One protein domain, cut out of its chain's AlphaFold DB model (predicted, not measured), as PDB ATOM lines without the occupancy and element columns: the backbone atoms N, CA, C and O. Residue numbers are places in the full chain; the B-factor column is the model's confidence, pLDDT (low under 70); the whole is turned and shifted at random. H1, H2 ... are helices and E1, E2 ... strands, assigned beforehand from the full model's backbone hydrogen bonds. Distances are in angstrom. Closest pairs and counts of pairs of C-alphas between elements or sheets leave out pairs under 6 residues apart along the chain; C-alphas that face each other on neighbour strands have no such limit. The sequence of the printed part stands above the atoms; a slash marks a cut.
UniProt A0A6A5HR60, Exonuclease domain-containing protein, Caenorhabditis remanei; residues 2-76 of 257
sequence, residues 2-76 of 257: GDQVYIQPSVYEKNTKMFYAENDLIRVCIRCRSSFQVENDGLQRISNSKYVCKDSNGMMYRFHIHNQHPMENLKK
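This is residues 2 to 76 of the 257 residues of the protein "Exonuclease domain-containing protein" of Caenorhabditis remanei (UniProt A0A6A5HR60). What is the shape? There is little regular structure: two small hairpins, E1-E2 at one end and E3-E4 near the middle, and a long loop, residues 38 to 70, that runs out past E3-E4 and back to helix H1 near E2. What is printed? 75 residues, 18 in named elements, E1 E2 E3 E4 H1, mixed helices and strands; both sheets are antiparallel. It is only just loose, close to compact: radius of gyration of the C-alphas 14.0 A, spans 37 by 29 by 18 A.

Where are the strands? E1 is residues 4 to 7, 9.7 A, from C-alpha 4 at (-10.165, -23.713, -23.873); E2 is 18 to 21, 9.9 A; E3 is 26 to 28, 6.9 A; E4 is 35 to 37, 7.2 A. And the helix? H1, residues 71 to 74, 5.3 A, ends at C-alpha 74, (-13.810, -16.762, -14.678).

Which strands pair? Hairpin E1 and E2 is antiparallel, 163 degrees, with N 5 and O 20 within hydrogen-bond range, 2.9 A; hairpin E3 and E4, antiparallel, 145 degrees, has N 27 and O 36 at 2.9 A. Where is H1? Its closest C-alpha pair with E2 is Met 71 and Tyr 20, 5.5 A. H1 is too short for any O i to N i+4 pair; its one O i to N i+3 pair is within range.

How large is it? The farthest C-alphas, Val 11 and Ser 49, are 41.2 A apart. Any cut or weak part? The printed part has no cut; the E4 to H1 link is long, and residues 2 to 22 have pLDDT under 70.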
ATOM      1  N   GLY A   2      -5.751 -29.149 -22.642       57.38
ATOM      2  CA  GLY A   2      -6.416 -28.402 -21.571       57.38
ATOM      3  C   GLY A   2      -7.670 -27.697 -22.072       57.38
ATOM      4  O   GLY A   2      -7.789 -27.441 -23.276       57.38
ATOM      5  N   ASP A   3      -8.584 -27.393 -21.155       64.88
ATOM      6  CA  ASP A   3      -9.821 -26.684 -21.469       64.88
ATOM      7  C   ASP A   3      -9.506 -25.325 -22.121       64.88
ATOM      8  O   ASP A   3      -8.613 -24.586 -21.693       64.88
ATOM      9  N   GLN A   4     -10.234 -25.005 -23.193       62.56
ATOM     10  CA  GLN A   4     -10.165 -23.713 -23.873       62.56
ATOM     11  C   GLN A   4     -11.539 -23.059 -23.845       62.56
ATOM     12  O   GLN A   4     -12.525 -23.638 -24.299       62.56
ATOM     13  N   VAL A   5     -11.594 -21.826 -23.349       65.88
ATOM     14  CA  VAL A   5     -12.805 -21.009 -23.355       65.88
ATOM     15  C   VAL A   5     -12.599 -19.859 -24.330       65.88
ATOM     16  O   VAL A   5     -11.765 -18.975 -24.120       65.88
ATOM     17  N   TYR A   6     -13.374 -19.872 -25.413       67.38
ATOM     18  CA  TYR A   6     -13.503 -18.721 -26.296       67.38
ATOM     19  C   TYR A   6     -14.615 -17.821 -25.775       67.38
ATOM     20  O   TYR A   6     -15.769 -18.241 -25.692       67.38
ATOM     21  N   ILE A   7     -14.274 -16.577 -25.444       65.56
ATOM     22  CA  ILE A   7     -15.285 -15.562 -25.166       65.56
ATOM     23  C   ILE A   7     -15.573 -14.843 -26.476       65.56
ATOM     24  O   ILE A   7     -14.691 -14.193 -27.044       65.56
ATOM     25  N   GLN A   8     -16.810 -14.979 -26.958       61.75
ATOM     26  CA  GLN A   8     -17.267 -14.245 -28.129       61.75
ATOM     27  C   GLN A   8     -17.127 -12.738 -27.856       61.75
ATOM     28  O   GLN A   8     -17.712 -12.247 -26.887       61.75
ATOM     29  N   PRO A   9     -16.369 -11.995 -28.682       60.53
ATOM     30  CA  PRO A   9     -16.185 -10.569 -28.474       60.53
ATOM     31  C   PRO A   9     -17.516  -9.844 -28.652       60.53
ATOM     32  O   PRO A   9     -18.291 -10.178 -29.557       60.53
ATOM     33  N   SER A  10     -17.777  -8.830 -27.828       62.72
ATOM     34  CA  SER A  10     -18.931  -7.960 -28.049       62.72
ATOM     35  C   SER A  10     -18.820  -7.214 -29.388       62.72
ATOM     36  O   SER A  10     -17.751  -7.116 -29.999       62.72
ATOM     37  N   VAL A  11     -19.920  -6.610 -29.850       63.66
ATOM     38  CA  VAL A  11     -19.916  -5.769 -31.066       63.66
ATOM     39  C   VAL A  11     -18.955  -4.572 -30.983       63.66
ATOM     40  O   VAL A  11     -18.601  -4.011 -32.021       63.66
ATOM     41  N   TYR A  12     -18.507  -4.220 -29.776       60.59
ATOM     42  CA  TYR A  12     -17.533  -3.163 -29.490       60.59
ATOM     43  C   TYR A  12     -16.089  -3.689 -29.397       60.59
ATOM     44  O   TYR A  12     -15.137  -2.916 -29.410       60.59
ATOM     45  N   GLU A  13     -15.921  -5.009 -29.367       59.81
ATOM     46  CA  GLU A  13     -14.662  -5.745 -29.219       59.81
ATOM     47  C   GLU A  13     -14.347  -6.574 -30.476       59.81
ATOM     48  O   GLU A  13     -13.565  -7.519 -30.428       59.81
ATOM     49  N   LYS A  14     -14.933  -6.231 -31.634       51.06
ATOM     50  CA  LYS A  14     -14.857  -7.010 -32.890       51.06
ATOM     51  C   LYS A  14     -13.438  -7.411 -33.332       51.06
ATOM     52  O   LYS A  14     -13.294  -8.388 -34.060       51.06
ATOM     53  N   ASN A  15     -12.401  -6.702 -32.875       53.69
ATOM     54  CA  ASN A  15     -10.998  -6.965 -33.216       53.69
ATOM     55  C   ASN A  15     -10.187  -7.651 -32.102       53.69
ATOM     56  O   ASN A  15      -8.999  -7.908 -32.277       53.69
ATOM     57  N   THR A  16     -10.795  -7.947 -30.958       54.91
ATOM     58  CA  THR A  16     -10.145  -8.612 -29.824       54.91
ATOM     59  C   THR A  16     -10.657 -10.035 -29.715       54.91
ATOM     60  O   THR A  16     -11.770 -10.253 -29.257       54.91
ATOM     61  N   LYS A  17      -9.848 -11.022 -30.108       54.16
ATOM     62  CA  LYS A  17     -10.126 -12.418 -29.755       54.16
ATOM     63  C   LYS A  17      -9.691 -12.646 -28.308       54.16
ATOM     64  O   LYS A  17      -8.506 -12.522 -28.012       54.16
ATOM     65  N   MET A  18     -10.628 -12.968 -27.418       61.38
ATOM     66  CA  MET A  18     -10.316 -13.340 -26.037       61.38
ATOM     67  C   MET A  18     -10.357 -14.862 -25.907       61.38
ATOM     68  O   MET A  18     -11.427 -15.464 -25.819       61.38
ATOM     69  N   PHE A  19      -9.179 -15.476 -25.919       61.25
ATOM     70  CA  PHE A  19      -9.019 -16.889 -25.606       61.25
ATOM     71  C   PHE A  19      -8.504 -17.018 -24.181       61.25
ATOM     72  O   PHE A  19      -7.571 -16.318 -23.801       61.25
ATOM     73  N   TYR A  20      -9.108 -17.912 -23.410       67.88
ATOM     74  CA  TYR A  20      -8.592 -18.336 -22.119       67.88
ATOM     75  C   TYR A  20      -8.232 -19.810 -22.263       67.88
ATOM     76  O   TYR A  20      -9.071 -20.623 -22.648       67.88
ATOM     77  N   ALA A  21      -6.971 -20.137 -22.011       66.12
ATOM     78  CA  ALA A  21      -6.472 -21.504 -21.998       66.12
ATOM     79  C   ALA A  21      -5.715 -21.735 -20.690       66.12
ATOM     80  O   ALA A  21      -5.143 -20.791 -20.142       66.12
ATOM     81  N   GLU A  22      -5.668 -22.980 -20.209       64.75
ATOM     82  CA  GLU A  22      -4.937 -23.337 -18.977       64.75
ATOM     83  C   GLU A  22      -3.464 -22.896 -18.993       64.75
ATOM     84  O   GLU A  22      -2.917 -22.552 -17.954       64.75
ATOM     85  N   ASN A  23      -2.851 -22.828 -20.179       72.62
ATOM     86  CA  ASN A  23      -1.468 -22.388 -20.375       72.62
ATOM     87  C   ASN A  23      -1.375 -21.033 -21.100       72.62
ATOM     88  O   ASN A  23      -0.403 -20.773 -21.813       72.62
ATOM     89  N   ASP A  24      -2.395 -20.176 -20.984       79.44
ATOM     90  CA  ASP A  24      -2.315 -18.813 -21.506       79.44
ATOM     91  C   ASP A  24      -1.439 -17.941 -20.597       79.44
ATOM     92  O   ASP A  24      -1.905 -17.330 -19.629       79.44
ATOM     93  N   LEU A  25      -0.157 -17.874 -20.951       86.88
ATOM     94  CA  LEU A  25       0.870 -17.119 -20.239       86.88
ATOM     95  C   LEU A  25       1.190 -15.770 -20.888       86.88
ATOM     96  O   LEU A  25       2.071 -15.069 -20.401       86.88
ATOM     97  N   ILE A  26       0.535 -15.397 -21.992       88.69
ATOM     98  CA  ILE A  26       0.851 -14.158 -22.711       88.69
ATOM     99  C   ILE A  26      -0.188 -13.099 -22.363       88.69
ATOM    100  O   ILE A  26      -1.393 -13.320 -22.430       88.69
ATOM    101  N   ARG A  27       0.281 -11.910 -22.000       90.25
ATOM    102  CA  ARG A  27      -0.560 -10.740 -21.742       90.25
ATOM    103  C   ARG A  27      -0.153  -9.606 -22.659       90.25
ATOM    104  O   ARG A  27       1.011  -9.482 -23.031       90.25
ATOM    105  N   VAL A  28      -1.114  -8.753 -22.997       91.06
ATOM    106  CA  VAL A  28      -0.866  -7.513 -23.735       91.06
ATOM    107  C   VAL A  28      -0.992  -6.347 -22.772       91.06
ATOM    108  O   VAL A  28      -2.020  -6.169 -22.116       91.06
ATOM    109  N   CYS A  29       0.057  -5.535 -22.694       93.25
ATOM    110  CA  CYS A  29       0.052  -4.358 -21.851       93.25
ATOM    111  C   CYS A  29      -0.953  -3.328 -22.383       93.25
ATOM    112  O   CYS A  29      -0.806  -2.836 -23.502       93.25
ATOM    113  N   ILE A  30      -1.937  -2.918 -21.586       91.94
ATOM    114  CA  ILE A  30      -2.920  -1.903 -22.011       91.94
ATOM    115  C   ILE A  30      -2.343  -0.479 -22.019       91.94
ATOM    116  O   ILE A  30      -2.922   0.414 -22.632       91.94
ATOM    117  N   ARG A  31      -1.170  -0.278 -21.401       91.62
ATOM    118  CA  ARG A  31      -0.426   0.993 -21.405       91.62
ATOM    119  C   ARG A  31       0.441   1.169 -22.649       91.62
ATOM    120  O   ARG A  31       0.327   2.182 -23.324       91.62
ATOM    121  N   CYS A  32       1.306   0.195 -22.950       93.25
ATOM    122  CA  CYS A  32       2.303   0.302 -24.029       93.25
ATOM    123  C   CYS A  32       2.040  -0.614 -25.231       93.25
ATOM    124  O   CYS A  32       2.793  -0.570 -26.199       93.25
ATOM    125  N   ARG A  33       1.004  -1.461 -25.172       93.00
ATOM    126  CA  ARG A  33       0.623  -2.445 -26.204       93.00
ATOM    127  C   ARG A  33       1.638  -3.562 -26.471       93.00
ATOM    128  O   ARG A  33       1.382  -4.407 -27.320       93.00
ATOM    129  N   SER A  34       2.744  -3.619 -25.730       92.25
ATOM    130  CA  SER A  34       3.710  -4.720 -25.802       92.25
ATOM    131  C   SER A  34       3.155  -5.997 -25.172       92.25
ATOM    132  O   SER A  34       2.511  -5.938 -24.121       92.25
ATOM    133  N   SER A  35       3.447  -7.144 -25.785       92.75
ATOM    134  CA  SER A  35       3.173  -8.458 -25.202       92.75
ATOM    135  C   SER A  35       4.271  -8.863 -24.221       92.75
ATOM    136  O   SER A  35       5.446  -8.582 -24.456       92.75
ATOM    137  N   PHE A  36       3.901  -9.541 -23.140       92.00
ATOM    138  CA  PHE A  36       4.825 -10.061 -22.133       92.00
ATOM    139  C   PHE A  36       4.305 -11.378 -21.549       92.00
ATOM    140  O   PHE A  36       3.129 -11.709 -21.703       92.00
ATOM    141  N   GLN A  37       5.195 -12.128 -20.902       91.19
ATOM    142  CA  GLN A  37       4.879 -13.427 -20.315       91.19
ATOM    143  C   GLN A  37       4.662 -13.315 -18.800       91.19
ATOM    144  O   GLN A  37       5.396 -12.591 -18.122       91.19
ATOM    145  N   VAL A  38       3.672 -14.041 -18.283       90.06
ATOM    146  CA  VAL A  38       3.403 -14.238 -16.850       90.06
ATOM    147  C   VAL A  38       3.684 -15.686 -16.440       90.06
ATOM    148  O   VAL A  38       3.841 -16.565 -17.290       90.06
ATOM    149  N   GLU A  39       3.783 -15.937 -15.138       89.50
ATOM    150  CA  GLU A  39       3.891 -17.288 -14.578       89.50
ATOM    151  C   GLU A  39       2.571 -18.065 -14.701       89.50
ATOM    152  O   GLU A  39       1.537 -17.514 -15.080       89.50
ATOM    153  N   ASN A  40       2.602 -19.362 -14.381       83.50
ATOM    154  CA  ASN A  40       1.439 -20.251 -14.504       83.50
ATOM    155  C   ASN A  40       0.253 -19.831 -13.620       83.50
ATOM    156  O   ASN A  40      -0.894 -20.091 -13.968       83.50
ATOM    157  N   ASP A  41       0.516 -19.179 -12.490       81.38
ATOM    158  CA  ASP A  41      -0.509 -18.601 -11.613       81.38
ATOM    159  C   ASP A  41      -0.990 -17.214 -12.080       81.38
ATOM    160  O   ASP A  41      -1.960 -16.675 -11.545       81.38
ATOM    161  N   GLY A  42      -0.369 -16.659 -13.125       85.31
ATOM    162  CA  GLY A  42      -0.630 -15.330 -13.660       85.31
ATOM    163  C   GLY A  42       0.279 -14.241 -13.091       85.31
ATOM    164  O   GLY A  42       0.087 -13.077 -13.449       85.31
ATOM    165  N   LEU A  43       1.254 -14.583 -12.244       89.31
ATOM    166  CA  LEU A  43       2.153 -13.617 -11.629       89.31
ATOM    167  C   LEU A  43       3.075 -12.972 -12.672       89.31
ATOM    168  O   LEU A  43       3.810 -13.639 -13.403       89.31
ATOM    169  N   GLN A  44       3.102 -11.645 -12.691       91.19
ATOM    170  CA  GLN A  44       4.110 -10.859 -13.384       91.19
ATOM    171  C   GLN A  44       5.227 -10.469 -12.410       91.19
ATOM    172  O   GLN A  44       5.014  -9.707 -11.463       91.19
ATOM    173  N   ARG A  45       6.458 -10.918 -12.677       87.25
ATOM    174  CA  ARG A  45       7.630 -10.471 -11.910       87.25
ATOM    175  C   ARG A  45       7.960  -9.009 -12.200       87.25
ATOM    176  O   ARG A  45       7.966  -8.565 -13.348       87.25
ATOM    177  N   ILE A  46       8.302  -8.270 -11.149       84.69
ATOM    178  CA  ILE A  46       8.783  -6.892 -11.265       84.69
ATOM    179  C   ILE A  46      10.229  -6.909 -11.759       84.69
ATOM    180  O   ILE A  46      11.051  -7.700 -11.293       84.69
ATOM    181  N   SER A  47      10.573  -6.000 -12.673       80.88
ATOM    182  CA  SER A  47      11.973  -5.795 -13.034       80.88
ATOM    183  C   SER A  47      12.697  -5.000 -11.945       80.88
ATOM    184  O   SER A  47      12.393  -3.831 -11.706       80.88
ATOM    185  N   ASN A  48      13.690  -5.613 -11.298       76.12
ATOM    186  CA  ASN A  48      14.431  -4.981 -10.198       76.12
ATOM    187  C   ASN A  48      15.302  -3.790 -10.645       76.12
ATOM    188  O   ASN A  48      15.622  -2.928  -9.830       76.12
ATOM    189  N   SER A  49      15.679  -3.714 -11.925       74.69
ATOM    190  CA  SER A  49      16.689  -2.757 -12.406       74.69
ATOM    191  C   SER A  49      16.407  -2.125 -13.773       74.69
ATOM    192  O   SER A  49      17.113  -1.189 -14.147       74.69
ATOM    193  N   LYS A  50      15.385  -2.566 -14.521       87.38
ATOM    194  CA  LYS A  50      15.077  -2.033 -15.859       87.38
ATOM    195  C   LYS A  50      13.637  -1.542 -15.950       87.38
ATOM    196  O   LYS A  50      12.713  -2.169 -15.441       87.38
ATOM    197  N   TYR A  51      13.433  -0.423 -16.637       91.62
ATOM    198  CA  TYR A  51      12.097  -0.022 -17.061       91.62
ATOM    199  C   TYR A  51      11.682  -0.866 -18.266       91.62
ATOM    200  O   TYR A  51      12.444  -0.994 -19.221       91.62
ATOM    201  N   VAL A  52      10.489  -1.448 -18.204       92.56
ATOM    202  CA  VAL A  52       9.968  -2.380 -19.221       92.56
ATOM    203  C   VAL A  52       8.750  -1.819 -19.950       92.56
ATOM    204  O   VAL A  52       8.438  -2.255 -21.049       92.56
ATOM    205  N   CYS A  53       8.085  -0.812 -19.381       94.19
ATOM    206  CA  CYS A  53       6.880  -0.218 -19.945       94.19
ATOM    207  C   CYS A  53       7.005   1.308 -20.026       94.19
ATOM    208  O   CYS A  53       7.628   1.929 -19.168       94.19
ATOM    209  N   LYS A  54       6.375   1.911 -21.040       94.38
ATOM    210  CA  LYS A  54       6.317   3.361 -21.256       94.38
ATOM    211  C   LYS A  54       4.893   3.780 -21.614       94.38
ATOM    212  O   LYS A  54       4.270   3.104 -22.431       94.38
ATOM    213  N   ASP A  55       4.371   4.840 -21.004       90.88
ATOM    214  CA  ASP A  55       3.066   5.395 -21.395       90.88
ATOM    215  C   ASP A  55       3.162   6.401 -22.554       90.88
ATOM    216  O   ASP A  55       4.241   6.694 -23.074       90.88
ATOM    217  N   SER A  56       2.009   6.925 -22.978       89.12
ATOM    218  CA  SER A  56       1.903   7.906 -24.062       89.12
ATOM    219  C   SER A  56       2.611   9.231 -23.768       89.12
ATOM    220  O   SER A  56       2.957   9.943 -24.704       89.12
ATOM    221  N   ASN A  57       2.842   9.554 -22.493       88.81
ATOM    222  CA  ASN A  57       3.524  10.774 -22.060       88.81
ATOM    223  C   ASN A  57       5.033  10.550 -21.870       88.81
ATOM    224  O   ASN A  57       5.748  11.464 -21.471       88.81
ATOM    225  N   GLY A  58       5.529   9.339 -22.142       90.31
ATOM    226  CA  GLY A  58       6.935   8.984 -21.996       90.31
ATOM    227  C   GLY A  58       7.345   8.571 -20.582       90.31
ATOM    228  O   GLY A  58       8.528   8.311 -20.365       90.31
ATOM    229  N   MET A  59       6.411   8.463 -19.631       90.38
ATOM    230  CA  MET A  59       6.728   8.001 -18.279       90.38
ATOM    231  C   MET A  59       7.067   6.510 -18.304       90.38
ATOM    232  O   MET A  59       6.397   5.710 -18.963       90.38
ATOM    233  N   MET A  60       8.127   6.142 -17.588       92.62
ATOM    234  CA  MET A  60       8.711   4.802 -17.603       92.62
ATOM    235  C   MET A  60       8.315   4.014 -16.351       92.62
ATOM    236  O   MET A  60       8.363   4.528 -15.235       92.62
ATOM    237  N   TYR A  61       7.996   2.731 -16.523       92.06
ATOM    238  CA  TYR A  61       7.525   1.837 -15.463       92.06
ATOM    239  C   TYR A  61       8.291   0.510 -15.480       92.06
ATOM    240  O   TYR A  61       8.684   0.002 -16.533       92.06
ATOM    241  N   ARG A  62       8.502  -0.074 -14.298       91.56
ATOM    242  CA  ARG A  62       9.209  -1.358 -14.105       91.56
ATOM    243  C   ARG A  62       8.294  -2.584 -14.222       91.56
ATOM    244  O   ARG A  62       8.688  -3.697 -13.880       91.56
ATOM    245  N   PHE A  63       7.074  -2.358 -14.696       93.00
ATOM    246  CA  PHE A  63       5.987  -3.322 -14.738       93.00
ATOM    247  C   PHE A  63       4.987  -2.913 -15.839       93.00
ATOM    248  O   PHE A  63       4.742  -1.723 -16.051       93.00
ATOM    249  N   HIS A  64       4.466  -3.896 -16.575       93.94
ATOM    250  CA  HIS A  64       3.335  -3.760 -17.496       93.94
ATOM    251  C   HIS A  64       1.996  -3.881 -16.761       93.94
ATOM    252  O   HIS A  64       1.932  -4.544 -15.740       93.94
ATOM    253  N   ILE A  65       0.922  -3.299 -17.304       93.81
ATOM    254  CA  ILE A  65      -0.446  -3.454 -16.780       93.81
ATOM    255  C   ILE A  65      -1.333  -4.204 -17.773       93.81
ATOM    256  O   ILE A  65      -1.251  -3.945 -18.972       93.81
ATOM    257  N   HIS A  66      -2.215  -5.085 -17.298       92.00
ATOM    258  CA  HIS A  66      -3.185  -5.805 -18.132       92.00
ATOM    259  C   HIS A  66      -4.520  -6.014 -17.401       92.00
ATOM    260  O   HIS A  66      -4.573  -5.992 -16.174       92.00
ATOM    261  N   ASN A  67      -5.593  -6.241 -18.163       88.50
ATOM    262  CA  ASN A  67      -6.966  -6.460 -17.676       88.50
ATOM    263  C   ASN A  67      -7.533  -7.852 -18.036       88.50
ATOM    264  O   ASN A  67      -8.726  -8.129 -17.887       88.50
ATOM    265  N   GLN A  68      -6.690  -8.734 -18.570       82.69
ATOM    266  CA  GLN A  68      -7.069 -10.117 -18.836       82.69
ATOM    267  C   GLN A  68      -6.952 -10.939 -17.549       82.69
ATOM    268  O   GLN A  68      -5.869 -11.020 -16.971       82.69
ATOM    269  N   HIS A  69      -8.063 -11.543 -17.123       75.31
ATOM    270  CA  HIS A  69      -8.080 -12.469 -15.992       75.31
ATOM    271  C   HIS A  69      -7.535 -13.849 -16.394       75.31
ATOM    272  O   HIS A  69      -7.654 -14.243 -17.549       75.31
ATOM    273  N   PRO A  70      -6.964 -14.626 -15.464       73.19
ATOM    274  CA  PRO A  70      -6.735 -16.046 -15.702       73.19
ATOM    275  C   PRO A  70      -8.072 -16.800 -15.790       73.19
ATOM    276  O   PRO A  70      -9.068 -16.387 -15.187       73.19
ATOM    277  N   MET A  71      -8.092 -17.930 -16.505       76.12
ATOM    278  CA  MET A  71      -9.302 -18.744 -16.701       76.12
ATOM    279  C   MET A  71      -9.954 -19.165 -15.375       76.12
ATOM    280  O   MET A  71     -11.174 -19.119 -15.234       76.12
ATOM    281  N   GLU A  72      -9.143 -19.481 -14.367       76.50
ATOM    282  CA  GLU A  72      -9.614 -19.861 -13.030       76.50
ATOM    283  C   GLU A  72     -10.410 -18.760 -12.322       76.50
ATOM    284  O   GLU A  72     -11.278 -19.048 -11.500       76.50
ATOM    285  N   ASN A  73     -10.171 -17.487 -12.649       79.69
ATOM    286  CA  ASN A  73     -10.968 -16.400 -12.091       79.69
ATOM    287  C   ASN A  73     -12.346 -16.302 -12.750       79.69
ATOM    288  O   ASN A  73     -13.287 -15.902 -12.073       79.69
ATOM    289  N   LEU A  74     -12.503 -16.732 -14.009       80.19
ATOM    290  CA  LEU A  74     -13.810 -16.762 -14.678       80.19
ATOM    291  C   LEU A  74     -14.777 -17.735 -13.989       80.19
ATOM    292  O   LEU A  74     -15.961 -17.440 -13.858       80.19
ATOM    293  N   LYS A  75     -14.261 -18.853 -13.464       83.50
ATOM    294  CA  LYS A  75     -15.044 -19.845 -12.703       83.50
ATOM    295  C   LYS A  75     -15.564 -19.310 -11.358       83.50
ATOM    296  O   LYS A  75     -16.462 -19.905 -10.774       83.50
ATOM    297  N   LYS A  76     -15.014 -18.195 -10.857       88.62
ATOM    298  CA  LYS A  76     -15.384 -17.577  -9.565       88.62
ATOM    299  C   LYS A  76     -16.466 -16.507  -9.688       88.62
ATOM    300  O   LYS A  76     -16.833 -15.908  -8.673       88.62
TER     301      LYS A  76